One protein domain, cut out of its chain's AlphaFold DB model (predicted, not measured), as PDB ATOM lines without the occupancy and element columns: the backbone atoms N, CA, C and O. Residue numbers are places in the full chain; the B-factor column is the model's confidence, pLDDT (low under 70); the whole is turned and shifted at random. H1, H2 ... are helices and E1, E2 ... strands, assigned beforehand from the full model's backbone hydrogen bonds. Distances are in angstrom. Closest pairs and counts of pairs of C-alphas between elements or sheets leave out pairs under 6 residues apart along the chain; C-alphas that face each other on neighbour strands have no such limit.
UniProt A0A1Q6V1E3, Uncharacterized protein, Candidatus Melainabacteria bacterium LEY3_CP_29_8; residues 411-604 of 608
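AT A GLANCE: This is residues 411 to 604 of the 608 residues of an uncharacterized protein of Candidatus Melainabacteria bacterium LEY3_CP_29_8 (UniProt A0A1Q6V1E3). A strongly twisted sheet of five strands, E6 E5 E4 E3 E7, runs through the middle, with H5 and H8 packed on one face and H7 on the other. Beside it the long helix H4 is covered by the small hairpin E1 and E2, while H2 and H5 pack on H4 about perpendicular to it. The 194 printed residues hold eight named helices and seven strands, in the order H1 E1 E2 H2 H3 H4 H5 E3 E4 E5 E6 H6 E7 H7 H8; both sheets are antiparallel and the class is mixed. The whole is compact, with a radius of gyration of the C-alphas of 16.2 A and spans of 49 by 35 by 34 A.

IN THESE COORDINATES: Find C-alpha 411 at (-27.131, 13.739, -8.154), where H1 begins and runs to 415. Next come E1, 419 to 424, E2, 433 to 437, H2, 439 to 450 and 16.1 A long, and H3, 457 to 460. H4, 469 to 485, measures 24.9 A; H5, 491 to 504, 19.9 A. Then read E3, 506 to 511, E4, 517 to 523, E5, 528 to 535 and 23.0 A long, E6, 540 to 543, H6, 552 to 555, E7, 558 to 560, and H7, 573 to 582. H8, 595 to 602, ends at C-alpha 602 (-29.170, 1.075, -41.629).

HOW THE PARTS SIT: Start in the large sheet, where E3 E4 E5 E6 form a meander, each strand the antiparallel neighbour of the one before, in successive hairpins. Look for N 542 and O 533 at 2.9 A, N 530 and O 521 at 2.8 A, N 508 and O 520 at 2.8 A, and, for E3 and E7, N 509 and O 560 at 2.9 A. Helices on both faces make three layers. H7 lies over E3 at a height over the sheet of 9.5 A; H8 is at 8.3 A. H4 only grazes this sheet; C-alphas 436 of E2 and 473 of H4 are their closest, 4.4 A. In the hairpin E1 and E2, N 420 and O 436 are 2.8 A apart. H2 touches H4 at 76 degrees, closest at C-alphas 442 and 472, 5.6 A. H1 is near H4, H3 near H5, and H6 only just touches H7, with 3 pairs of C-alphas within 8 A. Every O i to N i+4 pair is within hydrogen-bond range in H1, H2, H5, H7 and H8, and 12 of 13 in H4; H3 and H6 are too short for one.

THE WHOLE: The C-alphas of Gly 416 and Asp 566 are the two farthest apart, 49.7 A. The printed part has no cut. Links E7 to H7 and H7 to H8 are long, 12 residues each. Residues 426 to 431 stand free. Mean pLDDT of the printed part is 78.1; 47 residues are under 70, among them 416 to 434 and 549 to 557.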
ATOM      1  N   VAL A 411     -26.080  13.043  -8.919       83.75
ATOM      2  CA  VAL A 411     -27.131  13.739  -8.154       83.75
ATOM      3  C   VAL A 411     -26.738  15.168  -7.755       83.75
ATOM      4  O   VAL A 411     -27.586  16.056  -7.733       83.75
ATOM      5  N   ASN A 412     -25.455  15.419  -7.486       83.38
ATOM      6  CA  ASN A 412     -24.980  16.756  -7.141       83.38
ATOM      7  C   ASN A 412     -24.953  17.658  -8.374       83.38
ATOM      8  O   ASN A 412     -25.277  18.835  -8.265       83.38
ATOM      9  N   LEU A 413     -24.622  17.099  -9.540       81.25
ATOM     10  CA  LEU A 413     -24.614  17.834 -10.803       81.25
ATOM     11  C   LEU A 413     -26.033  18.218 -11.242       81.25
ATOM     12  O   LEU A 413     -26.257  19.336 -11.696       81.25
ATOM     13  N   ILE A 414     -26.995  17.310 -11.034       72.88
ATOM     14  CA  ILE A 414     -28.427  17.561 -11.248       72.88
ATOM     15  C   ILE A 414     -28.902  18.693 -10.326       72.88
ATOM     16  O   ILE A 414     -29.458  19.686 -10.788       72.88
ATOM     17  N   ASN A 415     -28.626  18.586  -9.024       72.81
ATOM     18  CA  ASN A 415     -29.054  19.583  -8.039       72.81
ATOM     19  C   ASN A 415     -28.344  20.941  -8.202       72.81
ATOM     20  O   ASN A 415     -28.899  21.968  -7.816       72.81
ATOM     21  N   GLY A 416     -27.135  20.947  -8.770       64.31
ATOM     22  CA  GLY A 416     -26.341  22.141  -9.066       64.31
ATOM     23  C   GLY A 416     -26.795  22.928 -10.298       64.31
ATOM     24  O   GLY A 416     -26.188  23.944 -10.605       64.31
ATOM     25  N   LYS A 417     -27.864  22.499 -10.991       66.06
ATOM     26  CA  LYS A 417     -28.371  23.103 -12.241       66.06
ATOM     27  C   LYS A 417     -27.407  23.035 -13.440       66.06
ATOM     28  O   LYS A 417     -27.613  23.747 -14.415       66.06
ATOM     29  N   HIS A 418     -26.427  22.124 -13.447       67.44
ATOM     30  CA  HIS A 418     -25.609  21.835 -14.652       67.44
ATOM     31  C   HIS A 418     -26.366  21.018 -15.710       67.44
ATOM     32  O   HIS A 418     -25.811  20.598 -16.729       67.44
ATOM     33  N   LEU A 419     -27.637  20.755 -15.427       67.06
ATOM     34  CA  LEU A 419     -28.567  20.002 -16.224       67.06
ATOM     35  C   LEU A 419     -29.883  20.780 -16.262       67.06
ATOM     36  O   LEU A 419     -30.477  21.070 -15.223       67.06
ATOM     37  N   ILE A 420     -30.355  21.061 -17.466       62.25
ATOM     38  CA  ILE A 420     -31.707  21.518 -17.726       62.25
ATOM     39  C   ILE A 420     -32.551  20.272 -17.999       62.25
ATOM     40  O   ILE A 420     -32.376  19.589 -19.011       62.25
ATOM     41  N   GLN A 421     -33.435  19.958 -17.057       54.25
ATOM     42  CA  GLN A 421     -34.469  18.936 -17.215       54.25
ATOM     43  C   GLN A 421     -35.728  19.581 -17.793       54.25
ATOM     44  O   GLN A 421     -35.970  20.771 -17.596       54.25
ATOM     45  N   ASP A 422     -36.536  18.784 -18.485       49.00
ATOM     46  CA  ASP A 422     -37.892  19.159 -18.893       49.00
ATOM     47  C   ASP A 422     -38.012  20.345 -19.862       49.00
ATOM     48  O   ASP A 422     -39.062  20.991 -19.933       49.00
ATOM     49  N   LEU A 423     -36.996  20.596 -20.696       42.00
ATOM     50  CA  LEU A 423     -37.213  21.399 -21.899       42.00
ATOM     51  C   LEU A 423     -38.131  20.609 -22.836       42.00
ATOM     52  O   LEU A 423     -37.710  19.702 -23.552       42.00
ATOM     53  N   ARG A 424     -39.426  20.921 -22.802       38.97
ATOM     54  CA  ARG A 424     -40.405  20.349 -23.726       38.97
ATOM     55  C   ARG A 424     -40.216  20.993 -25.092       38.97
ATOM     56  O   ARG A 424     -40.805  22.028 -25.385       38.97
ATOM     57  N   TYR A 425     -39.392  20.380 -25.931       35.28
ATOM     58  CA  TYR A 425     -39.338  20.733 -27.344       35.28
ATOM     59  C   TYR A 425     -40.380  19.919 -28.103       35.28
ATOM     60  O   TYR A 425     -40.268  18.700 -28.237       35.28
ATOM     61  N   ASN A 426     -41.390  20.608 -28.628       32.22
ATOM     62  CA  ASN A 426     -42.368  20.015 -29.531       32.22
ATOM     63  C   ASN A 426     -41.761  19.875 -30.934       32.22
ATOM     64  O   ASN A 426     -41.992  20.701 -31.813       32.22
ATOM     65  N   PHE A 427     -40.986  18.813 -31.149       28.91
ATOM     66  CA  PHE A 427     -40.716  18.300 -32.490       28.91
ATOM     67  C   PHE A 427     -41.630  17.097 -32.754       28.91
ATOM     68  O   PHE A 427     -41.564  16.086 -32.059       28.91
ATOM     69  N   ASP A 428     -42.460  17.195 -33.795       29.45
ATOM     70  CA  ASP A 428     -43.166  16.064 -34.415       29.45
ATOM     71  C   ASP A 428     -44.085  15.217 -33.504       29.45
ATOM     72  O   ASP A 428     -43.996  13.988 -33.521       29.45
ATOM     73  N   ASP A 429     -45.027  15.828 -32.776       30.44
ATOM     74  CA  ASP A 429     -46.123  15.106 -32.088       30.44
ATOM     75  C   ASP A 429     -45.651  14.028 -31.067       30.44
ATOM     76  O   ASP A 429     -46.397  13.103 -30.726       30.44
ATOM     77  N   ILE A 430     -44.413  14.121 -30.561       30.03
ATOM     78  CA  ILE A 430     -43.862  13.246 -29.516       30.03
ATOM     79  C   ILE A 430     -43.374  14.137 -28.372       30.03
ATOM     80  O   ILE A 430     -42.397  14.861 -28.537       30.03
ATOM     81  N   GLU A 431     -44.005  14.044 -27.196       35.69
ATOM     82  CA  GLU A 431     -43.408  14.562 -25.959       35.69
ATOM     83  C   GLU A 431     -42.053  13.857 -25.761       35.69
ATOM     84  O   GLU A 431     -41.991  12.669 -25.426       35.69
ATOM     85  N   HIS A 432     -40.956  14.559 -26.045       44.09
ATOM     86  CA  HIS A 432     -39.611  14.155 -25.662       44.09
ATOM     87  C   HIS A 432     -39.177  15.041 -24.502       44.09
ATOM     88  O   HIS A 432     -39.116  16.261 -24.623       44.09
ATOM     89  N   GLU A 433     -38.891  14.419 -23.363       52.53
ATOM     90  CA  GLU A 433     -38.204  15.087 -22.264       52.53
ATOM     91  C   GLU A 433     -36.753  15.310 -22.691       52.53
ATOM     92  O   GLU A 433     -35.965  14.360 -22.782       52.53
ATOM     93  N   TYR A 434     -36.400  16.562 -22.997       62.53
ATOM     94  CA  TYR A 434     -35.015  16.910 -23.272       62.53
ATOM     95  C   TYR A 434     -34.278  17.154 -21.960       62.53
ATOM     96  O   TYR A 434     -34.476  18.165 -21.295       62.53
ATOM     97  N   ASN A 435     -33.408  16.208 -21.608       71.81
ATOM     98  CA  ASN A 435     -32.399  16.379 -20.569       71.81
ATOM     99  C   ASN A 435     -31.137  16.936 -21.220       71.81
ATOM    100  O   ASN A 435     -30.468  16.188 -21.928       71.81
ATOM    101  N   ILE A 436     -30.836  18.218 -21.024       75.44
ATOM    102  CA  ILE A 436     -29.705  18.910 -21.657       75.44
ATOM    103  C   ILE A 436     -28.689  19.275 -20.582       75.44
ATOM    104  O   ILE A 436     -29.047  19.882 -19.580       75.44
ATOM    105  N   VAL A 437     -27.426  18.906 -20.770       77.19
ATOM    106  CA  VAL A 437     -26.316  19.368 -19.917       77.19
ATOM    107  C   VAL A 437     -25.556  20.509 -20.579       77.19
ATOM    108  O   VAL A 437     -25.601  20.651 -21.799       77.19
ATOM    109  N   SER A 438     -24.811  21.278 -19.783       76.62
ATOM    110  CA  SER A 438     -23.939  22.332 -20.309       76.62
ATOM    111  C   SER A 438     -22.902  21.799 -21.312       76.62
ATOM    112  O   SER A 438     -22.552  20.606 -21.330       76.62
ATOM    113  N   GLU A 439     -22.376  22.690 -22.151       77.25
ATOM    114  CA  GLU A 439     -21.312  22.356 -23.101       77.25
ATOM    115  C   GLU A 439     -20.051  21.861 -22.402       77.25
ATOM    116  O   GLU A 439     -19.415  20.918 -22.870       77.25
ATOM    117  N   GLU A 440     -19.696  22.442 -21.261       80.81
ATOM    118  CA  GLU A 440     -18.516  22.067 -20.487       80.81
ATOM    119  C   GLU A 440     -18.629  20.637 -19.959       80.81
ATOM    120  O   GLU A 440     -17.674  19.862 -20.071       80.81
ATOM    121  N   LEU A 441     -19.797  20.253 -19.432       82.44
ATOM    122  CA  LEU A 441     -20.035  18.896 -18.941       82.44
ATOM    123  C   LEU A 441     -20.102  17.887 -20.096       82.44
ATOM    124  O   LEU A 441     -19.555  16.786 -19.988       82.44
ATOM    125  N   THR A 442     -20.698  18.273 -21.227       85.25
ATOM    126  CA  THR A 442     -20.719  17.466 -22.459       85.25
ATOM    127  C   THR A 442     -19.302  17.202 -22.966       85.25
ATOM    128  O   THR A 442     -18.917  16.050 -23.186       85.25
ATOM    129  N   ASN A 443     -18.495  18.257 -23.082       84.06
ATOM    130  CA  ASN A 443     -17.091  18.185 -23.470       84.06
ATOM    131  C   ASN A 443     -16.288  17.324 -22.503       84.06
ATOM    132  O   ASN A 443     -15.517  16.466 -22.927       84.06
ATOM    133  N   PHE A 444     -16.462  17.524 -21.196       87.62
ATOM    134  CA  PHE A 444     -15.802  16.707 -20.186       87.62
ATOM    135  C   PHE A 444     -16.134  15.221 -20.372       87.62
ATOM    136  O   PHE A 444     -15.220  14.393 -20.410       87.62
ATOM    137  N   PHE A 445     -17.414  14.887 -20.544       89.88
ATOM    138  CA  PHE A 445     -17.876  13.513 -20.719       89.88
ATOM    139  C   PHE A 445     -17.266  12.858 -21.965       89.88
ATOM    140  O   PHE A 445     -16.640  11.802 -21.853       89.88
ATOM    141  N   PHE A 446     -17.376  13.493 -23.137       88.19
ATOM    142  CA  PHE A 446     -16.820  12.948 -24.381       88.19
ATOM    143  C   PHE A 446     -15.290  12.892 -24.363       88.19
ATOM    144  O   PHE A 446     -14.722  11.888 -24.783       88.19
ATOM    145  N   ASN A 447     -14.604  13.881 -23.786       89.00
ATOM    146  CA  ASN A 447     -13.150  13.824 -23.626       89.00
ATOM    147  C   ASN A 447     -12.720  12.615 -22.787       89.00
ATOM    148  O   ASN A 447     -11.758  11.930 -23.135       89.00
ATOM    149  N   LYS A 448     -13.429  12.312 -21.691       92.44
ATOM    150  CA  LYS A 448     -13.158  11.117 -20.872       92.44
ATOM    151  C   LYS A 448     -13.529   9.821 -21.584       92.44
ATOM    152  O   LYS A 448     -12.802   8.841 -21.444       92.44
ATOM    153  N   LEU A 449     -14.598   9.831 -22.373       90.94
ATOM    154  CA  LEU A 449     -15.003   8.700 -23.198       90.94
ATOM    155  C   LEU A 449     -13.933   8.353 -24.248       90.94
ATOM    156  O   LEU A 449     -13.461   7.219 -24.281       90.94
ATOM    157  N   MET A 450     -13.506   9.333 -25.052       88.50
ATOM    158  CA  MET A 450     -12.577   9.138 -26.176       88.50
ATOM    159  C   MET A 450     -11.125   8.915 -25.740       88.50
ATOM    160  O   MET A 450     -10.366   8.245 -26.433       88.50
ATOM    161  N   SER A 451     -10.718   9.459 -24.590       88.19
ATOM    162  CA  SER A 451      -9.370   9.232 -24.041       88.19
ATOM    163  C   SER A 451      -9.240   7.925 -23.252       88.19
ATOM    164  O   SER A 451      -8.138   7.573 -22.822       88.19
ATOM    165  N   SER A 452     -10.339   7.194 -23.047       91.56
ATOM    166  CA  SER A 452     -10.318   5.937 -22.310       91.56
ATOM    167  C   SER A 452      -9.653   4.823 -23.112       91.56
ATOM    168  O   SER A 452     -10.049   4.508 -24.230       91.56
ATOM    169  N   ASN A 453      -8.702   4.132 -22.488       91.25
ATOM    170  CA  ASN A 453      -8.071   2.939 -23.056       91.25
ATOM    171  C   ASN A 453      -8.999   1.711 -23.105       91.25
ATOM    172  O   ASN A 453      -8.637   0.705 -23.712       91.25
ATOM    173  N   LYS A 454     -10.169   1.773 -22.454       93.88
ATOM    174  CA  LYS A 454     -11.169   0.696 -22.458       93.88
ATOM    175  C   LYS A 454     -12.098   0.762 -23.672       93.88
ATOM    176  O   LYS A 454     -12.719  -0.243 -24.006       93.88
ATOM    177  N   LEU A 455     -12.230   1.924 -24.316       93.50
ATOM    178  CA  LEU A 455     -13.052   2.064 -25.515       93.50
ATOM    179  C   LEU A 455     -12.307   1.460 -26.705       93.50
ATOM    180  O   LEU A 455     -11.157   1.810 -26.977       93.50
ATOM    181  N   HIS A 456     -12.951   0.542 -27.423       93.88
ATOM    182  CA  HIS A 456     -12.337  -0.072 -28.591       93.88
ATOM    183  C   HIS A 456     -12.000   0.999 -29.629       93.88
ATOM    184  O   HIS A 456     -12.857   1.791 -30.017       93.88
ATOM    185  N   LYS A 457     -10.761   0.992 -30.138       90.44
ATOM    186  CA  LYS A 457     -10.291   2.006 -31.098       90.44
ATOM    187  C   LYS A 457     -11.210   2.127 -32.318       90.44
ATOM    188  O   LYS A 457     -11.576   3.225 -32.706       90.44
ATOM    189  N   GLN A 458     -11.665   0.996 -32.860       89.12
ATOM    190  CA  GLN A 458     -12.589   0.978 -34.000       89.12
ATOM    191  C   GLN A 458     -13.965   1.579 -33.691       89.12
ATOM    192  O   GLN A 458     -14.673   1.960 -34.619       89.12
ATOM    193  N   VAL A 459     -14.380   1.602 -32.425       92.00
ATOM    194  CA  VAL A 459     -15.613   2.258 -31.980       92.00
ATOM    195  C   VAL A 459     -15.342   3.748 -31.784       92.00
ATOM    196  O   VAL A 459     -16.058   4.567 -32.351       92.00
ATOM    197  N   CYS A 460     -14.255   4.090 -31.085       90.00
ATOM    198  CA  CYS A 460     -13.793   5.465 -30.880       90.00
ATOM    199  C   CYS A 460     -13.675   6.239 -32.206       90.00
ATOM    200  O   CYS A 460     -14.218   7.333 -32.339       90.00
ATOM    201  N   ASP A 461     -13.057   5.634 -33.223       87.81
ATOM    202  CA  ASP A 461     -12.847   6.252 -34.537       87.81
ATOM    203  C   ASP A 461     -14.170   6.569 -35.264       87.81
ATOM    204  O   ASP A 461     -14.216   7.479 -36.095       87.81
ATOM    205  N   LYS A 462     -15.264   5.867 -34.937       89.75
ATOM    206  CA  LYS A 462     -16.588   6.047 -35.555       89.75
ATOM    207  C   LYS A 462     -17.483   7.020 -34.796       89.75
ATOM    208  O   LYS A 462     -18.452   7.485 -35.378       89.75
ATOM    209  N   ILE A 463     -17.226   7.341 -33.530       87.50
ATOM    210  CA  ILE A 463     -18.117   8.232 -32.770       87.50
ATOM    211  C   ILE A 463     -17.803   9.693 -33.111       87.50
ATOM    212  O   ILE A 463     -16.641  10.068 -33.300       87.50
ATOM    213  N   SER A 464     -18.848  10.512 -33.252       79.62
ATOM    214  CA  SER A 464     -18.706  11.965 -33.319       79.62
ATOM    215  C   SER A 464     -18.583  12.548 -31.913       79.62
ATOM    216  O   SER A 464     -19.447  12.331 -31.066       79.62
ATOM    217  N   ASP A 465     -17.521  13.308 -31.693       66.75
ATOM    218  CA  ASP A 465     -17.265  14.133 -30.512       66.75
ATOM    219  C   ASP A 465     -17.710  15.594 -30.702       66.75
ATOM    220  O   ASP A 465     -17.509  16.424 -29.819       66.75
ATOM    221  N   ALA A 466     -18.327  15.923 -31.841       62.09
ATOM    222  CA  ALA A 466     -18.757  17.281 -32.138       62.09
ATOM    223  C   ALA A 466     -19.868  17.724 -31.173       62.09
ATOM    224  O   ALA A 466     -20.870  17.030 -30.992       62.09
ATOM    225  N   VAL A 467     -19.698  18.883 -30.540       55.31
ATOM    226  CA  VAL A 467     -20.658  19.400 -29.561       55.31
ATOM    227  C   VAL A 467     -21.811  20.070 -30.296       55.31
ATOM    228  O   VAL A 467     -21.728  21.224 -30.699       55.31
ATOM    229  N   PHE A 468     -22.892  19.320 -30.474       65.81
ATOM    230  CA  PHE A 468     -24.182  19.828 -30.932       65.81
ATOM    231  C   PHE A 468     -25.242  19.563 -29.860       65.81
ATOM    232  O   PHE A 468     -25.047  18.731 -28.967       65.81
ATOM    233  N   PHE A 469     -26.396  20.212 -29.993       63.62
ATOM    234  CA  PHE A 469     -27.560  20.033 -29.120       63.62
ATOM    235  C   PHE A 469     -27.916  18.553 -28.877       63.62
ATOM    236  O   PHE A 469     -28.214  18.148 -27.755       63.62
ATOM    237  N   SER A 470     -27.813  17.710 -29.908       65.81
ATOM    238  CA  SER A 470     -28.056  16.262 -29.810       65.81
ATOM    239  C   SER A 470     -27.107  15.539 -28.843       65.81
ATOM    240  O   SER A 470     -27.547  14.667 -28.093       65.81
ATOM    241  N   ASN A 471     -25.833  15.930 -28.796       73.06
ATOM    242  CA  ASN A 471     -24.844  15.349 -27.889       73.06
ATOM    243  C   ASN A 471     -25.017  15.853 -26.447       73.06
ATOM    244  O   ASN A 471     -24.888  15.056 -25.516       73.06
ATOM    245  N   GLN A 472     -25.391  17.122 -26.256       78.12
ATOM    246  CA  GLN A 472     -25.774  17.643 -24.934       78.12
ATOM    247  C   GLN A 472     -27.015  16.916 -24.396       78.12
ATOM    248  O   GLN A 472     -27.045  16.486 -23.241       78.12
ATOM    249  N   HIS A 473     -28.021  16.707 -25.255       80.25
ATOM    250  CA  HIS A 473     -29.224  15.966 -24.899       80.25
ATOM    251  C   HIS A 473     -28.937  14.486 -24.581       80.25
ATOM    252  O   HIS A 473     -29.486  13.916 -23.631       80.25
ATOM    253  N   PHE A 474     -28.059  13.848 -25.358       85.12
ATOM    254  CA  PHE A 474     -27.630  12.476 -25.106       85.12
ATOM    255  C   PHE A 474     -26.949  12.338 -23.742       85.12
ATOM    256  O   PHE A 474     -27.368  11.493 -22.951       85.12
ATOM    257  N   VAL A 475     -25.949  13.176 -23.443       87.19
ATOM    258  CA  VAL A 475     -25.221  13.118 -22.165       87.19
ATOM    259  C   VAL A 475     -26.167  13.391 -20.998       87.19
ATOM    260  O   VAL A 475     -26.165  12.629 -20.033       87.19
ATOM    261  N   GLY A 476     -27.037  14.400 -21.094       86.62
ATOM    262  CA  GLY A 476     -28.001  14.694 -20.034       86.62
ATOM    263  C   GLY A 476     -28.975  13.546 -19.789       86.62
ATOM    264  O   GLY A 476     -29.178  13.140 -18.642       86.62
ATOM    265  N   SER A 477     -29.504  12.949 -20.858       84.19
ATOM    266  CA  SER A 477     -30.362  11.763 -20.755       84.19
ATOM    267  C   SER A 477     -29.615  10.577 -20.148       84.19
ATOM    268  O   SER A 477     -30.201   9.832 -19.361       84.19
ATOM    269  N   PHE A 478     -28.323  10.437 -20.471       88.62
ATOM    270  CA  PHE A 478     -27.437   9.423 -19.911       88.62
ATOM    271  C   PHE A 478     -27.269   9.526 -18.414       88.62
ATOM    272  O   PHE A 478     -27.552   8.572 -17.688       88.62
ATOM    273  N   LEU A 479     -26.863  10.698 -17.952       89.25
ATOM    274  CA  LEU A 479     -26.627  10.933 -16.541       89.25
ATOM    275  C   LEU A 479     -27.912  10.753 -15.718       89.25
ATOM    276  O   LEU A 479     -27.890  10.015 -14.734       89.25
ATOM    277  N   CYS A 480     -29.037  11.334 -16.149       85.38
ATOM    278  CA  CYS A 480     -30.308  11.246 -15.416       85.38
ATOM    279  C   CYS A 480     -30.781   9.806 -15.252       85.38
ATOM    280  O   CYS A 480     -30.938   9.313 -14.137       85.38
ATOM    281  N   ARG A 481     -30.963   9.105 -16.374       83.75
ATOM    282  CA  ARG A 481     -31.553   7.764 -16.372       83.75
ATOM    283  C   ARG A 481     -30.627   6.755 -15.703       83.75
ATOM    284  O   ARG A 481     -31.092   5.848 -15.020       83.75
ATOM    285  N   PHE A 482     -29.309   6.902 -15.854       86.94
ATOM    286  CA  PHE A 482     -28.361   6.038 -15.151       86.94
ATOM    287  C   PHE A 482     -28.409   6.250 -13.629       86.94
ATOM    288  O   PHE A 482     -28.332   5.275 -12.877       86.94
ATOM    289  N   GLN A 483     -28.567   7.501 -13.178       87.75
ATOM    290  CA  GLN A 483     -28.659   7.860 -11.762       87.75
ATOM    291  C   GLN A 483     -29.958   7.367 -11.102       87.75
ATOM    292  O   GLN A 483     -29.924   6.976  -9.936       87.75
ATOM    293  N   GLU A 484     -31.075   7.303 -11.830       83.81
ATOM    294  CA  GLU A 484     -32.335   6.739 -11.314       83.81
ATOM    295  C   GLU A 484     -32.174   5.285 -10.834       83.81
ATOM    296  O   GLU A 484     -32.723   4.892  -9.802       83.81
ATOM    297  N   GLU A 485     -31.384   4.495 -11.564       81.19
ATOM    298  CA  GLU A 485     -31.085   3.097 -11.237       81.19
ATOM    299  C   GLU A 485     -29.907   2.962 -10.261       81.19
ATOM    300  O   GLU A 485     -29.876   2.038  -9.447       81.19
ATOM    301  N   ASN A 486     -28.960   3.902 -10.307       86.75
ATOM    302  CA  ASN A 486     -27.753   3.918  -9.486       86.75
ATOM    303  C   ASN A 486     -27.633   5.271  -8.773       86.75
ATOM    304  O   ASN A 486     -26.901   6.156  -9.209       86.75
ATOM    305  N   LYS A 487     -28.354   5.434  -7.657       87.31
ATOM    306  CA  LYS A 487     -28.510   6.734  -6.969       87.31
ATOM    307  C   LYS A 487     -27.197   7.426  -6.601       87.31
ATOM    308  O   LYS A 487     -27.148   8.653  -6.577       87.31
ATOM    309  N   ASP A 488     -26.164   6.636  -6.317       89.81
ATOM    310  CA  ASP A 488     -24.825   7.090  -5.937       89.81
ATOM    311  C   ASP A 488     -23.823   7.104  -7.101       89.81
ATOM    312  O   ASP A 488     -22.629   7.273  -6.861       89.81
ATOM    313  N   ALA A 489     -24.288   6.938  -8.345       92.31
ATOM    314  CA  ALA A 489     -23.427   6.931  -9.519       92.31
ATOM    315  C   ALA A 489     -22.607   8.218  -9.628       92.31
ATOM    316  O   ALA A 489     -23.102   9.339  -9.451       92.31
ATOM    317  N   THR A 490     -21.339   8.028  -9.960       95.06
ATOM    318  CA  THR A 490     -20.399   9.086 -10.308       95.06
ATOM    319  C   THR A 490     -20.333   9.278 -11.822       95.06
ATOM    320  O   THR A 490     -20.760   8.413 -12.592       95.06
ATOM    321  N   LEU A 491     -19.760  10.397 -12.274       92.44
ATOM    322  CA  LEU A 491     -19.450  10.586 -13.697       92.44
ATOM    323  C   LEU A 491     -18.568   9.455 -14.247       92.44
ATOM    324  O   LEU A 491     -18.740   9.047 -15.394       92.44
ATOM    325  N   GLU A 492     -17.658   8.915 -13.435       95.19
ATOM    326  CA  GLU A 492     -16.834   7.758 -13.789       95.19
ATOM    327  C   GLU A 492     -17.665   6.508 -14.075       95.19
ATOM    328  O   GLU A 492     -17.427   5.830 -15.078       95.19
ATOM    329  N   ASP A 493     -18.658   6.218 -13.235       95.06
ATOM    330  CA  ASP A 493     -19.555   5.076 -13.429       95.06
ATOM    331  C   ASP A 493     -20.342   5.218 -14.733       95.06
ATOM    332  O   ASP A 493     -20.439   4.265 -15.508       95.06
ATOM    333  N   CYS A 494     -20.840   6.424 -15.019       93.88
ATOM    334  CA  CYS A 494     -21.564   6.710 -16.253       93.88
ATOM    335  C   CYS A 494     -20.673   6.582 -17.497       93.88
ATOM    336  O   CYS A 494     -21.083   5.958 -18.477       93.88
ATOM    337  N   VAL A 495     -19.450   7.121 -17.471       93.94
ATOM    338  CA  VAL A 495     -18.499   6.988 -18.589       93.94
ATOM    339  C   VAL A 495     -18.148   5.519 -18.818       93.94
ATOM    340  O   VAL A 495     -18.208   5.052 -19.952       93.94
ATOM    341  N   ASN A 496     -17.838   4.763 -17.759       95.00
ATOM    342  CA  ASN A 496     -17.536   3.335 -17.877       95.00
ATOM    343  C   ASN A 496     -18.732   2.542 -18.429       95.00
ATOM    344  O   ASN A 496     -18.550   1.724 -19.327       95.00
ATOM    345  N   ALA A 497     -19.951   2.814 -17.957       94.31
ATOM    346  CA  ALA A 497     -21.152   2.166 -18.476       94.31
ATOM    347  C   ALA A 497     -21.393   2.496 -19.955       94.31
ATOM    348  O   ALA A 497     -21.735   1.609 -20.735       94.31
ATOM    349  N   CYS A 498     -21.177   3.749 -20.361       93.75
ATOM    350  CA  CYS A 498     -21.274   4.152 -21.759       93.75
ATOM    351  C   CYS A 498     -20.245   3.403 -22.620       93.75
ATOM    352  O   CYS A 498     -20.612   2.847 -23.650       93.75
ATOM    353  N   ILE A 499     -18.992   3.278 -22.165       94.75
ATOM    354  CA  ILE A 499     -17.953   2.492 -22.854       94.75
ATOM    355  C   ILE A 499     -18.391   1.039 -23.055       94.75
ATOM    356  O   ILE A 499     -18.271   0.517 -24.161       94.75
ATOM    357  N   GLU A 500     -18.914   0.391 -22.013       95.06
ATOM    358  CA  GLU A 500     -19.400  -0.989 -22.114       95.06
ATOM    359  C   GLU A 500     -20.541  -1.113 -23.134       95.06
ATOM    360  O   GLU A 500     -20.530  -2.012 -23.973       95.06
ATOM    361  N   ILE A 501     -21.507  -0.188 -23.119       94.06
ATOM    362  CA  ILE A 501     -22.615  -0.188 -24.088       94.06
ATOM    363  C   ILE A 501     -22.097   0.004 -25.515       94.06
ATOM    364  O   ILE A 501     -22.599  -0.630 -26.440       94.06
ATOM    365  N   LEU A 502     -21.103   0.863 -25.712       93.75
ATOM    366  CA  LEU A 502     -20.546   1.146 -27.030       93.75
ATOM    367  C   LEU A 502     -19.707  -0.011 -27.577       93.75
ATOM    368  O   LEU A 502     -19.774  -0.288 -28.773       93.75
ATOM    369  N   ASN A 503     -18.952  -0.700 -26.723       93.88
ATOM    370  CA  ASN A 503     -18.167  -1.865 -27.123       93.88
ATOM    371  C   ASN A 503     -19.057  -3.089 -27.385       93.88
ATOM    372  O   ASN A 503     -18.901  -3.750 -28.411       93.88
ATOM    373  N   ASP A 504     -19.994  -3.375 -26.476       92.56
ATOM    374  CA  ASP A 504     -20.657  -4.685 -26.403       92.56
ATOM    375  C   ASP A 504     -22.155  -4.640 -26.740       92.56
ATOM    376  O   ASP A 504     -22.812  -5.681 -26.832       92.56
ATOM    377  N   GLY A 505     -22.719  -3.445 -26.925       94.44
ATOM    378  CA  GLY A 505     -24.130  -3.249 -27.227       94.44
ATOM    379  C   GLY A 505     -24.540  -3.899 -28.545       94.44
ATOM    380  O   GLY A 505     -23.935  -3.674 -29.596       94.44
ATOM    381  N   ALA A 506     -25.621  -4.675 -28.496       93.38
ATOM    382  CA  ALA A 506     -26.212  -5.294 -29.668       93.38
ATOM    383  C   ALA A 506     -26.941  -4.251 -30.519       93.38
ATOM    384  O   ALA A 506     -27.806  -3.530 -30.018       93.38
ATOM    385  N   ILE A 507     -26.634  -4.203 -31.813       93.31
ATOM    386  CA  ILE A 507     -27.348  -3.378 -32.786       93.31
ATOM    387  C   ILE A 507     -28.712  -4.011 -33.063       93.31
ATOM    388  O   ILE A 507     -28.800  -5.159 -33.499       93.31
ATOM    389  N   LEU A 508     -29.777  -3.241 -32.851       89.19
ATOM    390  CA  LEU A 508     -31.165  -3.620 -33.095       89.19
ATOM    391  C   LEU A 508     -31.793  -2.732 -34.171       89.19
ATOM    392  O   LEU A 508     -31.479  -1.546 -34.273       89.19
ATOM    393  N   HIS A 509     -32.752  -3.282 -34.914       85.62
ATOM    394  CA  HIS A 509     -33.700  -2.496 -35.699       85.62
ATOM    395  C   HIS A 509     -34.971  -2.262 -34.904       85.62
ATOM    396  O   HIS A 509     -35.603  -3.216 -34.464       85.62
ATOM    397  N   SER A 510     -35.399  -1.013 -34.779       78.62
ATOM    398  CA  SER A 510     -36.709  -0.695 -34.208       78.62
ATOM    399  C   SER A 510     -37.715  -0.301 -35.289       78.62
ATOM    400  O   SER A 510     -37.371   0.492 -36.173       78.62
ATOM    401  N   SER A 511     -38.958  -0.792 -35.196       65.06
ATOM    402  CA  SER A 511     -40.040  -0.319 -36.067       65.06
ATOM    403  C   SER A 511     -40.506   1.061 -35.601       65.06
ATOM    404  O   SER A 511     -40.916   1.217 -34.448       65.06
ATOM    405  N   THR A 512     -40.486   2.056 -36.483       53.78
ATOM    406  CA  THR A 512     -41.164   3.343 -36.249       53.78
ATOM    407  C   THR A 512     -42.398   3.453 -37.146       53.78
ATOM    408  O   THR A 512     -42.460   2.775 -38.165       53.78
ATOM    409  N   GLN A 513     -43.383   4.286 -36.780       41.12
ATOM    410  CA  GLN A 513     -44.712   4.410 -37.426       41.12
ATOM    411  C   GLN A 513     -44.709   4.825 -38.925       41.12
ATOM    412  O   GLN A 513     -45.758   5.161 -39.462       41.12
ATOM    413  N   ARG A 514     -43.557   4.856 -39.609       37.75
ATOM    414  CA  ARG A 514     -43.400   5.363 -40.988       37.75
ATOM    415  C   ARG A 514     -42.407   4.553 -41.835       37.75
ATOM    416  O   ARG A 514     -41.607   5.146 -42.553       37.75
ATOM    417  N   ASP A 515     -42.381   3.230 -41.697       43.66
ATOM    418  CA  ASP A 515     -41.595   2.310 -42.550       43.66
ATOM    419  C   ASP A 515     -40.072   2.564 -42.604       43.66
ATOM    420  O   ASP A 515     -39.364   2.021 -43.453       43.66
ATOM    421  N   LYS A 516     -39.532   3.373 -41.682       48.56
ATOM    422  CA  LYS A 516     -38.096   3.634 -41.543       48.56
ATOM    423  C   LYS A 516     -37.535   2.800 -40.397       48.56
ATOM    424  O   LYS A 516     -37.899   2.997 -39.232       48.56
ATOM    425  N   THR A 517     -36.635   1.887 -40.738       60.09
ATOM    426  CA  THR A 517     -35.752   1.194 -39.803       60.09
ATOM    427  C   THR A 517     -34.841   2.214 -39.129       60.09
ATOM    428  O   THR A 517     -34.151   2.985 -39.791       60.09
ATOM    429  N   LYS A 518     -34.863   2.256 -37.794       79.38
ATOM    430  CA  LYS A 518     -33.877   3.003 -36.997       79.38
ATOM    431  C   LYS A 518     -32.984   2.016 -36.262       79.38
ATOM    432  O   LYS A 518     -33.490   1.006 -35.765       79.38
ATOM    433  N   LEU A 519     -31.691   2.326 -36.207       86.75
ATOM    434  CA  LEU A 519     -30.706   1.546 -35.469       86.75
ATOM    435  C   LEU A 519     -30.613   2.016 -34.021       86.75
ATOM    436  O   LEU A 519     -30.637   3.214 -33.732       86.75
ATOM    437  N   GLU A 520     -30.474   1.049 -33.126       89.69
ATOM    438  CA  GLU A 520     -30.263   1.284 -31.702       89.69
ATOM    439  C   GLU A 520     -29.225   0.326 -31.147       89.69
ATOM    440  O   GLU A 520     -29.131  -0.810 -31.607       89.69
ATOM    441  N   LEU A 521     -28.486   0.757 -30.130       92.44
ATOM    442  CA  LEU A 521     -27.667  -0.132 -29.317       92.44
ATOM    443  C   LEU A 521     -28.454  -0.588 -28.113       92.44
ATOM    444  O   LEU A 521     -29.101   0.229 -27.466       92.44
ATOM    445  N   TYR A 522     -28.352  -1.865 -27.783       91.69
ATOM    446  CA  TYR A 522     -28.953  -2.427 -26.591       91.69
ATOM    447  C   TYR A 522     -27.961  -3.294 -25.830       91.69
ATOM    448  O   TYR A 522     -27.443  -4.266 -26.378       91.69
ATOM    449  N   LEU A 523     -27.743  -2.989 -24.548       90.81
ATOM    450  CA  LEU A 523     -26.934  -3.834 -23.668       90.81
ATOM    451  C   LEU A 523     -27.799  -4.406 -22.530       90.81
ATOM    452  O   LEU A 523     -28.285  -3.643 -21.685       90.81
ATOM    453  N   PRO A 524     -27.980  -5.742 -22.445       87.69
ATOM    454  CA  PRO A 524     -28.844  -6.354 -21.436       87.69
ATOM    455  C   PRO A 524     -28.436  -6.076 -19.990       87.69
ATOM    456  O   PRO A 524     -29.318  -5.986 -19.138       87.69
ATOM    457  N   LYS A 525     -27.130  -5.915 -19.722       89.81
ATOM    458  CA  LYS A 525     -26.581  -5.622 -18.386       89.81
ATOM    459  C   LYS A 525     -27.262  -4.409 -17.752       89.81
ATOM    460  O   LYS A 525     -27.677  -4.476 -16.601       89.81
ATOM    461  N   TYR A 526     -27.425  -3.341 -18.531       87.88
ATOM    462  CA  TYR A 526     -28.060  -2.106 -18.073       87.88
ATOM    463  C   TYR A 526     -29.529  -1.986 -18.482       87.88
ATOM    464  O   TYR A 526     -30.230  -1.108 -17.993       87.88
ATOM    465  N   LYS A 527     -30.012  -2.866 -19.372       86.56
ATOM    466  CA  LYS A 527     -31.358  -2.800 -19.964       86.56
ATOM    467  C   LYS A 527     -31.635  -1.441 -20.625       86.56
ATOM    468  O   LYS A 527     -32.755  -0.933 -20.559       86.56
ATOM    469  N   MET A 528     -30.616  -0.881 -21.272       85.81
ATOM    470  CA  MET A 528     -30.636   0.440 -21.908       85.81
ATOM    471  C   MET A 528     -30.630   0.318 -23.426       85.81
ATOM    472  O   MET A 528     -29.877  -0.498 -23.960       85.81
ATOM    473  N   THR A 529     -31.418   1.155 -24.103       85.75
ATOM    474  CA  THR A 529     -31.346   1.383 -25.549       85.75
ATOM    475  C   THR A 529     -30.810   2.781 -25.867       85.75
ATOM    476  O   THR A 529     -31.256   3.771 -25.291       85.75
ATOM    477  N   ILE A 530     -29.875   2.878 -26.815       87.44
ATOM    478  CA  ILE A 530     -29.332   4.147 -27.320       87.44
ATOM    479  C   ILE A 530     -29.609   4.229 -28.827       87.44
ATOM    480  O   ILE A 530     -28.943   3.537 -29.603       87.44
ATOM    481  N   PRO A 531     -30.583   5.042 -29.273       85.75
ATOM    482  CA  PRO A 531     -30.784   5.313 -30.689       85.75
ATOM    483  C   PRO A 531     -29.623   6.127 -31.263       85.75
ATOM    484  O   PRO A 531     -29.167   7.101 -30.653       85.75
ATOM    485  N   PHE A 532     -29.203   5.778 -32.477       86.06
ATOM    486  CA  PHE A 532     -28.141   6.494 -33.176       86.06
ATOM    487  C   PHE A 532     -28.450   6.694 -34.661       86.06
ATOM    488  O   PHE A 532     -29.279   6.005 -35.258       86.06
ATOM    489  N   SER A 533     -27.782   7.676 -35.259       83.75
ATOM    490  CA  SER A 533     -27.789   7.939 -36.699       83.75
ATOM    491  C   SER A 533     -26.381   7.918 -37.270       83.75
ATOM    492  O   SER A 533     -25.400   8.122 -36.556       83.75
ATOM    493  N   LEU A 534     -26.301   7.686 -38.577       85.12
ATOM    494  CA  LEU A 534     -25.055   7.639 -39.327       85.12
ATOM    495  C   LEU A 534     -24.924   8.887 -40.200       85.12
ATOM    496  O   LEU A 534     -25.875   9.270 -40.879       85.12
ATOM    497  N   ASN A 535     -23.735   9.477 -40.220       83.75
ATOM    498  CA  ASN A 535     -23.328  10.449 -41.225       83.75
ATOM    499  C   ASN A 535     -22.410   9.747 -42.225       83.75
ATOM    500  O   ASN A 535     -21.337   9.261 -41.865       83.75
ATOM    501  N   TYR A 536     -22.862   9.664 -43.473       82.44
ATOM    502  CA  TYR A 536     -22.161   8.930 -44.523       82.44
ATOM    503  C   TYR A 536     -20.979   9.700 -45.112       82.44
ATOM    504  O   TYR A 536     -20.090   9.065 -45.669       82.44
ATOM    505  N   ASP A 537     -20.955  11.028 -44.983       80.75
ATOM    506  CA  ASP A 537     -19.846  11.847 -45.477       80.75
ATOM    507  C   ASP A 537     -18.640  11.743 -44.543       80.75
ATOM    508  O   ASP A 537     -17.501  11.613 -44.987       80.75
ATOM    509  N   THR A 538     -18.889  11.762 -43.232       81.50
ATOM    510  CA  THR A 538     -17.830  11.732 -42.213       81.50
ATOM    511  C   THR A 538     -17.546  10.331 -41.672       81.50
ATOM    512  O   THR A 538     -16.596  10.153 -40.913       81.50
ATOM    513  N   ASN A 539     -18.345   9.328 -42.054       84.06
ATOM    514  CA  ASN A 539     -18.349   7.984 -41.465       84.06
ATOM    515  C   ASN A 539     -18.448   8.008 -39.930       84.06
ATOM    516  O   ASN A 539     -17.801   7.221 -39.232       84.06
ATOM    517  N   LYS A 540     -19.256   8.936 -39.404       87.44
ATOM    518  CA  LYS A 540     -19.455   9.119 -37.965       87.44
ATOM    519  C   LYS A 540     -20.842   8.686 -37.500       87.44
ATOM    520  O   LYS A 540     -21.825   8.746 -38.239       87.44
ATOM    521  N   ILE A 541     -20.904   8.265 -36.243       86.06
ATOM    522  CA  ILE A 541     -22.093   7.874 -35.495       86.06
ATOM    523  C   ILE A 541     -22.453   9.011 -34.541       86.06
ATOM    524  O   ILE A 541     -21.597   9.507 -33.809       86.06
ATOM    525  N   TYR A 542     -23.730   9.385 -34.551       82.00
ATOM    526  CA  TYR A 542     -24.306  10.432 -33.711       82.00
ATOM    527  C   TYR A 542     -25.371   9.817 -32.814       82.00
ATOM    528  O   TYR A 542     -26.315   9.191 -33.311       82.00
ATOM    529  N   PHE A 543     -25.227   9.997 -31.506       80.94
ATOM    530  CA  PHE A 543     -26.222   9.564 -30.532       80.94
ATOM    531  C   PHE A 543     -27.300  10.631 -30.387       80.94
ATOM    532  O   PHE A 543     -27.028  11.822 -30.506       80.94
ATOM    533  N   LYS A 544     -28.544  10.197 -30.183       72.88
ATOM    534  CA  LYS A 544     -29.683  11.123 -30.107       72.88
ATOM    535  C   LYS A 544     -30.186  11.322 -28.690       72.88
ATOM    536  O   LYS A 544     -30.448  12.439 -28.283       72.88
ATOM    537  N   THR A 545     -30.376  10.224 -27.971       76.19
ATOM    538  CA  THR A 545     -30.933  10.185 -26.617       76.19
ATOM    539  C   THR A 545     -30.641   8.804 -26.024       76.19
ATOM    540  O   THR A 545     -29.878   8.030 -26.609       76.19
ATOM    541  N   MET A 546     -31.259   8.455 -24.902       77.31
ATOM    542  CA  MET A 546     -31.279   7.080 -24.424       77.31
ATOM    543  C   MET A 546     -32.598   6.718 -23.741       77.31
ATOM    544  O   MET A 546     -33.360   7.576 -23.302       77.31
ATOM    545  N   PHE A 547     -32.817   5.419 -23.592       76.12
ATOM    546  CA  PHE A 547     -34.066   4.832 -23.144       76.12
ATOM    547  C   PHE A 547     -33.811   3.650 -22.208       76.12
ATOM    548  O   PHE A 547     -32.860   2.890 -22.398       76.12
ATOM    549  N   MET A 548     -34.675   3.465 -21.209       71.19
ATOM    550  CA  MET A 548     -34.606   2.330 -20.285       71.19
ATOM    551  C   MET A 548     -35.712   1.336 -20.598       71.19
ATOM    552  O   MET A 548     -36.851   1.717 -20.867       71.19
ATOM    553  N   GLN A 549     -35.425   0.037 -20.499       66.62
ATOM    554  CA  GLN A 549     -36.436  -0.993 -20.728       66.62
ATOM    555  C   GLN A 549     -37.625  -0.847 -19.773       66.62
ATOM    556  O   GLN A 549     -38.738  -1.148 -20.179       66.62
ATOM    557  N   LYS A 550     -37.423  -0.384 -18.530       63.03
ATOM    558  CA  LYS A 550     -38.511  -0.206 -17.550       63.03
ATOM    559  C   LYS A 550     -39.528   0.867 -17.957       63.03
ATOM    560  O   LYS A 550     -40.645   0.856 -17.436       63.03
ATOM    561  N   ASP A 551     -39.202   1.722 -18.926       57.81
ATOM    562  CA  ASP A 551     -40.177   2.629 -19.513       57.81
ATOM    563  C   ASP A 551     -41.264   1.791 -20.194       57.81
ATOM    564  O   ASP A 551     -41.000   0.996 -21.098       57.81
ATOM    565  N   ILE A 552     -42.521   1.968 -19.777       49.88
ATOM    566  CA  ILE A 552     -43.661   1.179 -20.281       49.88
ATOM    567  C   ILE A 552     -43.746   1.216 -21.820       49.88
ATOM    568  O   ILE A 552     -44.159   0.235 -22.442       49.88
ATOM    569  N   GLN A 553     -43.337   2.332 -22.431       57.47
ATOM    570  CA  GLN A 553     -43.266   2.495 -23.884       57.47
ATOM    571  C   GLN A 553     -42.138   1.653 -24.512       57.47
ATOM    572  O   GLN A 553     -42.361   1.029 -25.545       57.47
ATOM    573  N   ASN A 554     -40.975   1.539 -23.860       59.28
ATOM    574  CA  ASN A 554     -39.836   0.749 -24.346       59.28
ATOM    575  C   ASN A 554     -40.023  -0.760 -24.149       59.28
ATOM    576  O   ASN A 554     -39.637  -1.542 -25.016       59.28
ATOM    577  N   CYS A 555     -40.698  -1.194 -23.076       54.88
ATOM    578  CA  CYS A 555     -41.111  -2.597 -22.914       54.88
ATOM    579  C   CYS A 555     -41.984  -3.092 -24.079       54.88
ATOM    580  O   CYS A 555     -41.901  -4.255 -24.470       54.88
ATOM    581  N   ARG A 556     -42.836  -2.213 -24.620       58.94
ATOM    582  CA  ARG A 556     -43.751  -2.494 -25.736       58.94
ATOM    583  C   ARG A 556     -43.176  -2.039 -27.072       58.94
ATOM    584  O   ARG A 556     -43.926  -1.690 -27.977       58.94
ATOM    585  N   ARG A 557     -41.854  -2.005 -27.206       69.88
ATOM    586  CA  ARG A 557     -41.213  -1.651 -28.464       69.88
ATOM    587  C   ARG A 557     -40.907  -2.903 -29.269       69.88
ATOM    588  O   ARG A 557     -40.300  -3.846 -28.761       69.88
ATOM    589  N   ALA A 558     -41.361  -2.903 -30.516       76.12
ATOM    590  CA  ALA A 558     -41.070  -3.946 -31.482       76.12
ATOM    591  C   ALA A 558     -39.660  -3.721 -32.056       76.12
ATOM    592  O   ALA A 558     -39.377  -2.686 -32.668       76.12
ATOM    593  N   VAL A 559     -38.771  -4.684 -31.816       81.12
ATOM    594  CA  VAL A 559     -37.370  -4.681 -32.249       81.12
ATOM    595  C   VAL A 559     -37.018  -5.970 -32.986       81.12
ATOM    596  O   VAL A 559     -37.593  -7.031 -32.742       81.12
ATOM    597  N   GLN A 560     -36.045  -5.893 -33.881       83.38
ATOM    598  CA  GLN A 560     -35.535  -7.025 -34.635       83.38
ATOM    599  C   GLN A 560     -34.019  -7.110 -34.499       83.38
ATOM    600  O   GLN A 560     -33.318  -6.099 -34.554       83.38
ATOM    601  N   ASN A 561     -33.520  -8.337 -34.354       85.62
ATOM    602  CA  ASN A 561     -32.101  -8.632 -34.454       85.62
ATOM    603  C   ASN A 561     -31.693  -8.692 -35.940       85.62
ATOM    604  O   ASN A 561     -32.129  -9.615 -36.635       85.62
ATOM    605  N   PRO A 562     -30.856  -7.771 -36.444       83.00
ATOM    606  CA  PRO A 562     -30.416  -7.780 -37.836       83.00
ATOM    607  C   PRO A 562     -29.584  -9.012 -38.229       83.00
ATOM    608  O   PRO A 562     -29.433  -9.266 -39.427       83.00
ATOM    609  N   ALA A 563     -29.056  -9.780 -37.269       83.56
ATOM    610  CA  ALA A 563     -28.378 -11.049 -37.544       83.56
ATOM    611  C   ALA A 563     -29.354 -12.173 -37.940       83.56
ATOM    612  O   ALA A 563     -28.976 -13.079 -38.685       83.56
ATOM    613  N   ASN A 564     -30.624 -12.094 -37.522       75.69
ATOM    614  CA  ASN A 564     -31.648 -13.040 -37.958       75.69
ATOM    615  C   ASN A 564     -32.087 -12.709 -39.390       75.69
ATOM    616  O   ASN A 564     -32.746 -11.701 -39.648       75.69
ATOM    617  N   LYS A 565     -31.707 -13.585 -40.326       59.69
ATOM    618  CA  LYS A 565     -32.004 -13.457 -41.763       59.69
ATOM    619  C   LYS A 565     -33.472 -13.720 -42.112       59.69
ATOM    620  O   LYS A 565     -33.881 -13.397 -43.229       59.69
ATOM    621  N   ASP A 566     -34.258 -14.259 -41.180       57.03
ATOM    622  CA  ASP A 566     -35.701 -14.419 -41.340       57.03
ATOM    623  C   ASP A 566     -36.366 -13.040 -41.330       57.03
ATOM    624  O   ASP A 566     -36.475 -12.356 -40.312       57.03
ATOM    625  N   LYS A 567     -36.751 -12.608 -42.529       48.75
ATOM    626  CA  LYS A 567     -37.039 -11.218 -42.906       48.75
ATOM    627  C   LYS A 567     -38.238 -10.554 -42.200       48.75
ATOM    628  O   LYS A 567     -38.488  -9.395 -42.506       48.75
ATOM    629  N   TYR A 568     -38.963 -11.213 -41.288       50.88
ATOM    630  CA  TYR A 568     -40.345 -10.795 -40.980       50.88
ATOM    631  C   TYR A 568     -40.796 -10.783 -39.511       50.88
ATOM    632  O   TYR A 568     -41.949 -10.446 -39.259       50.88
ATOM    633  N   ALA A 569     -39.958 -11.104 -38.522       58.16
ATOM    634  CA  ALA A 569     -40.427 -11.149 -37.132       58.16
ATOM    635  C   ALA A 569     -39.759 -10.083 -36.258       58.16
ATOM    636  O   ALA A 569     -38.738 -10.332 -35.615       58.16
ATOM    637  N   TYR A 570     -40.364  -8.893 -36.195       68.81
ATOM    638  CA  TYR A 570     -40.157  -8.025 -35.038       68.81
ATOM    639  C   TYR A 570     -40.647  -8.755 -33.781       68.81
ATOM    640  O   TYR A 570     -41.715  -9.368 -33.768       68.81
ATOM    641  N   SER A 571     -39.867  -8.675 -32.712       70.94
ATOM    642  CA  SER A 571     -40.196  -9.212 -31.395       70.94
ATOM    643  C   SER A 571     -40.248  -8.080 -30.377       70.94
ATOM    644  O   SER A 571     -39.682  -7.010 -30.590       70.94
ATOM    645  N   TRP A 572     -40.927  -8.283 -29.252       80.44
ATOM    646  CA  TRP A 572     -40.855  -7.311 -28.163       80.44
ATOM    647  C   TRP A 572     -39.424  -7.218 -27.621       80.44
ATOM    648  O   TRP A 572     -38.741  -8.238 -27.512       80.44
ATOM    649  N   LEU A 573     -38.992  -6.024 -27.203       81.00
ATOM    650  CA  LEU A 573     -37.675  -5.811 -26.587       81.00
ATOM    651  C   LEU A 573     -37.410  -6.759 -25.404       81.00
ATOM    652  O   LEU A 573     -36.282  -7.197 -25.204       81.00
ATOM    653  N   SER A 574     -38.446  -7.153 -24.656       79.94
ATOM    654  CA  SER A 574     -38.340  -8.174 -23.603       79.94
ATOM    655  C   SER A 574     -37.932  -9.557 -24.125       79.94
ATOM    656  O   SER A 574     -37.192 -10.269 -23.452       79.94
ATOM    657  N   GLY A 575     -38.390  -9.935 -25.319       79.81
ATOM    658  CA  GLY A 575     -37.971 -11.160 -25.999       79.81
ATOM    659  C   GLY A 575     -36.522 -11.076 -26.469       79.81
ATOM    660  O   GLY A 575     -35.759 -12.015 -26.257       79.81
ATOM    661  N   MET A 576     -36.108  -9.926 -27.012       84.94
ATOM    662  CA  MET A 576     -34.708  -9.694 -27.384       84.94
ATOM    663  C   MET A 576     -33.777  -9.701 -26.163       84.94
ATOM    664  O   MET A 576     -32.701 -10.291 -26.211       84.94
ATOM    665  N   HIS A 577     -34.209  -9.124 -25.038       86.62
ATOM    666  CA  HIS A 577     -33.492  -9.207 -23.765       86.62
ATOM    667  C   HIS A 577     -33.272 -10.659 -23.334       86.62
ATOM    668  O   HIS A 577     -32.147 -11.043 -23.023       86.62
ATOM    669  N   ALA A 578     -34.330 -11.477 -23.349       83.31
ATOM    670  CA  ALA A 578     -34.236 -12.896 -23.017       83.31
ATOM    671  C   ALA A 578     -33.302 -13.646 -23.981       83.31
ATOM    672  O   ALA A 578     -32.478 -14.436 -23.537       83.31
ATOM    673  N   TYR A 579     -33.367 -13.360 -25.283       84.56
ATOM    674  CA  TYR A 579     -32.468 -13.957 -26.270       84.56
ATOM    675  C   TYR A 579     -30.996 -13.632 -25.984       84.56
ATOM    676  O   TYR A 579     -30.173 -14.539 -25.921       84.56
ATOM    677  N   LEU A 580     -30.663 -12.359 -25.761       87.44
ATOM    678  CA  LEU A 580     -29.281 -11.935 -25.518       87.44
ATOM    679  C   LEU A 580     -28.719 -12.396 -24.163       87.44
ATOM    680  O   LEU A 580     -27.507 -12.428 -23.999       87.44
ATOM    681  N   THR A 581     -29.575 -12.720 -23.190       87.44
ATOM    682  CA  THR A 581     -29.151 -13.132 -21.836       87.44
ATOM    683  C   THR A 581     -29.162 -14.641 -21.623       87.44
ATOM    684  O   THR A 581     -28.323 -15.152 -20.890       87.44
ATOM    685  N   LEU A 582     -30.122 -15.350 -22.223       82.94
ATOM    686  CA  LEU A 582     -30.344 -16.781 -21.995       82.94
ATOM    687  C   LEU A 582     -29.794 -17.661 -23.120       82.94
ATOM    688  O   LEU A 582     -29.609 -18.860 -22.914       82.94
ATOM    689  N   SER A 583     -29.556 -17.106 -24.313       81.38
ATOM    690  CA  SER A 583     -28.920 -17.862 -25.392       81.38
ATOM    691  C   SER A 583     -27.459 -18.133 -25.046       81.38
ATOM    692  O   SER A 583     -26.754 -17.245 -24.577       81.38
ATOM    693  N   GLN A 584     -26.989 -19.351 -25.310       79.06
ATOM    694  CA  GLN A 584     -25.592 -19.721 -25.061       79.06
ATOM    695  C   GLN A 584     -24.621 -19.004 -26.007       79.06
ATOM    696  O   GLN A 584     -23.513 -18.687 -25.602       79.06
ATOM    697  N   ASN A 585     -25.045 -18.747 -27.249       82.62
ATOM    698  CA  ASN A 585     -24.257 -18.066 -28.281       82.62
ATOM    699  C   ASN A 585     -25.175 -17.150 -29.110       82.62
ATOM    700  O   ASN A 585     -25.526 -17.491 -30.245       82.62
ATOM    701  N   PRO A 586     -25.653 -16.027 -28.546       83.38
ATOM    702  CA  PRO A 586     -26.469 -15.087 -29.298       83.38
ATOM    703  C   PRO A 586     -25.640 -14.489 -30.439       83.38
ATOM    704  O   PRO A 586     -24.529 -14.015 -30.232       83.38
ATOM    705  N   GLN A 587     -26.188 -14.503 -31.651       88.25
ATOM    706  CA  GLN A 587     -25.578 -13.842 -32.803       88.25
ATOM    707  C   GLN A 587     -26.174 -12.449 -32.940       88.25
ATOM    708  O   GLN A 587     -27.391 -12.308 -33.036       88.25
ATOM    709  N   TYR A 588     -25.333 -11.421 -32.947       90.62
ATOM    710  CA  TYR A 588     -25.739 -10.028 -33.104       90.62
ATOM    711  C   TYR A 588     -24.572  -9.199 -33.649       90.62
ATOM    712  O   TYR A 588     -23.420  -9.619 -33.577       90.62
ATOM    713  N   TYR A 589     -24.891  -8.033 -34.205       93.38
ATOM    714  CA  TYR A 589     -23.898  -7.048 -34.637       93.38
ATOM    715  C   TYR A 589     -23.616  -6.049 -33.512       93.38
ATOM    716  O   TYR A 589     -24.490  -5.798 -32.681       93.38
ATOM    717  N   THR A 590     -22.430  -5.452 -33.509       94.75
ATOM    718  CA  THR A 590     -21.982  -4.441 -32.532       94.75
ATOM    719  C   THR A 590     -21.345  -3.254 -33.249       94.75
ATOM    720  O   THR A 590     -21.104  -3.299 -34.454       94.75
ATOM    721  N   LEU A 591     -21.004  -2.183 -32.525       93.94
ATOM    722  CA  LEU A 591     -20.230  -1.090 -33.127       93.94
ATOM    723  C   LEU A 591     -18.780  -1.473 -33.467       93.94
ATOM    724  O   LEU A 591     -18.109  -0.726 -34.190       93.94
ATOM    725  N   ASN A 592     -18.286  -2.622 -32.987       92.50
ATOM    726  CA  ASN A 592     -16.992  -3.154 -33.411       92.50
ATOM    727  C   ASN A 592     -17.004  -3.577 -34.883       92.50
ATOM    728  O   ASN A 592     -15.959  -3.533 -35.528       92.50
ATOM    729  N   ASP A 593     -18.167  -3.918 -35.442       94.06
ATOM    730  CA  ASP A 593     -18.290  -4.196 -36.868       94.06
ATOM    731  C   ASP A 593     -17.869  -2.985 -37.719       94.06
ATOM    732  O   ASP A 593     -17.863  -1.829 -37.276       94.06
ATOM    733  N   SER A 594     -17.473  -3.238 -38.969       91.69
ATOM    734  CA  SER A 594     -17.033  -2.159 -39.860       91.69
ATOM    735  C   SER A 594     -18.163  -1.157 -40.115       91.69
ATOM    736  O   SER A 594     -19.340  -1.518 -40.144       91.69
ATOM    737  N   PHE A 595     -17.814   0.111 -40.354       89.56
ATOM    738  CA  PHE A 595     -18.822   1.140 -40.630       89.56
ATOM    739  C   PHE A 595     -19.690   0.779 -41.850       89.56
ATOM    740  O   PHE A 595     -20.891   1.030 -41.844       89.56
ATOM    741  N   ASN A 596     -19.110   0.099 -42.847       90.19
ATOM    742  CA  ASN A 596     -19.837  -0.409 -44.012       90.19
ATOM    743  C   ASN A 596     -20.912  -1.431 -43.627       90.19
ATOM    744  O   ASN A 596     -22.036  -1.323 -44.101       90.19
ATOM    745  N   VAL A 597     -20.603  -2.371 -42.727       91.75
ATOM    746  CA  VAL A 597     -21.597  -3.334 -42.223       91.75
ATOM    747  C   VAL A 597     -22.732  -2.592 -41.522       91.75
ATOM    748  O   VAL A 597     -23.898  -2.837 -41.808       91.75
ATOM    749  N   ILE A 598     -22.414  -1.630 -40.655       91.31
ATOM    750  CA  ILE A 598     -23.428  -0.845 -39.931       91.31
ATOM    751  C   ILE A 598     -24.291  -0.024 -40.908       91.31
ATOM    752  O   ILE A 598     -25.509   0.057 -40.744       91.31
ATOM    753  N   LYS A 599     -23.686   0.536 -41.962       89.31
ATOM    754  CA  LYS A 599     -24.387   1.241 -43.041       89.31
ATOM    755  C   LYS A 599     -25.344   0.320 -43.802       89.31
ATOM    756  O   LYS A 599     -26.498   0.688 -44.007       89.31
ATOM    757  N   GLU A 600     -24.913  -0.892 -44.153       88.38
ATOM    758  CA  GLU A 600     -25.778  -1.898 -44.786       88.38
ATOM    759  C   GLU A 600     -26.966  -2.284 -43.898       88.38
ATOM    760  O   GLU A 600     -28.067  -2.520 -44.400       88.38
ATOM    761  N   LEU A 601     -26.764  -2.345 -42.576       87.06
ATOM    762  CA  LEU A 601     -27.861  -2.550 -41.633       87.06
ATOM    763  C   LEU A 601     -28.839  -1.371 -41.675       87.06
ATOM    764  O   LEU A 601     -30.032  -1.591 -41.855       87.06
ATOM    765  N   HIS A 602     -28.341  -0.134 -41.596       86.12
ATOM    766  CA  HIS A 602     -29.170   1.075 -41.629       86.12
ATOM    767  C   HIS A 602     -30.031   1.187 -42.901       86.12
ATOM    768  O   HIS A 602     -31.182   1.612 -42.841       86.12
ATOM    769  N   GLU A 603     -29.498   0.782 -44.054       81.06
ATOM    770  CA  GLU A 603     -30.197   0.835 -45.348       81.06
ATOM    771  C   GLU A 603     -31.154  -0.344 -45.578       81.06
ATOM    772  O   GLU A 603     -31.903  -0.368 -46.564       81.06
ATOM    773  N   ARG A 604     -31.160  -1.332 -44.676       78.50
ATOM    774  CA  ARG A 604     -31.970  -2.539 -44.820       78.50
ATOM    775  C   ARG A 604     -33.458  -2.203 -44.731       78.50
ATOM    776  O   ARG A 604     -33.950  -1.705 -43.719       78.50
TER     777      ARG A 604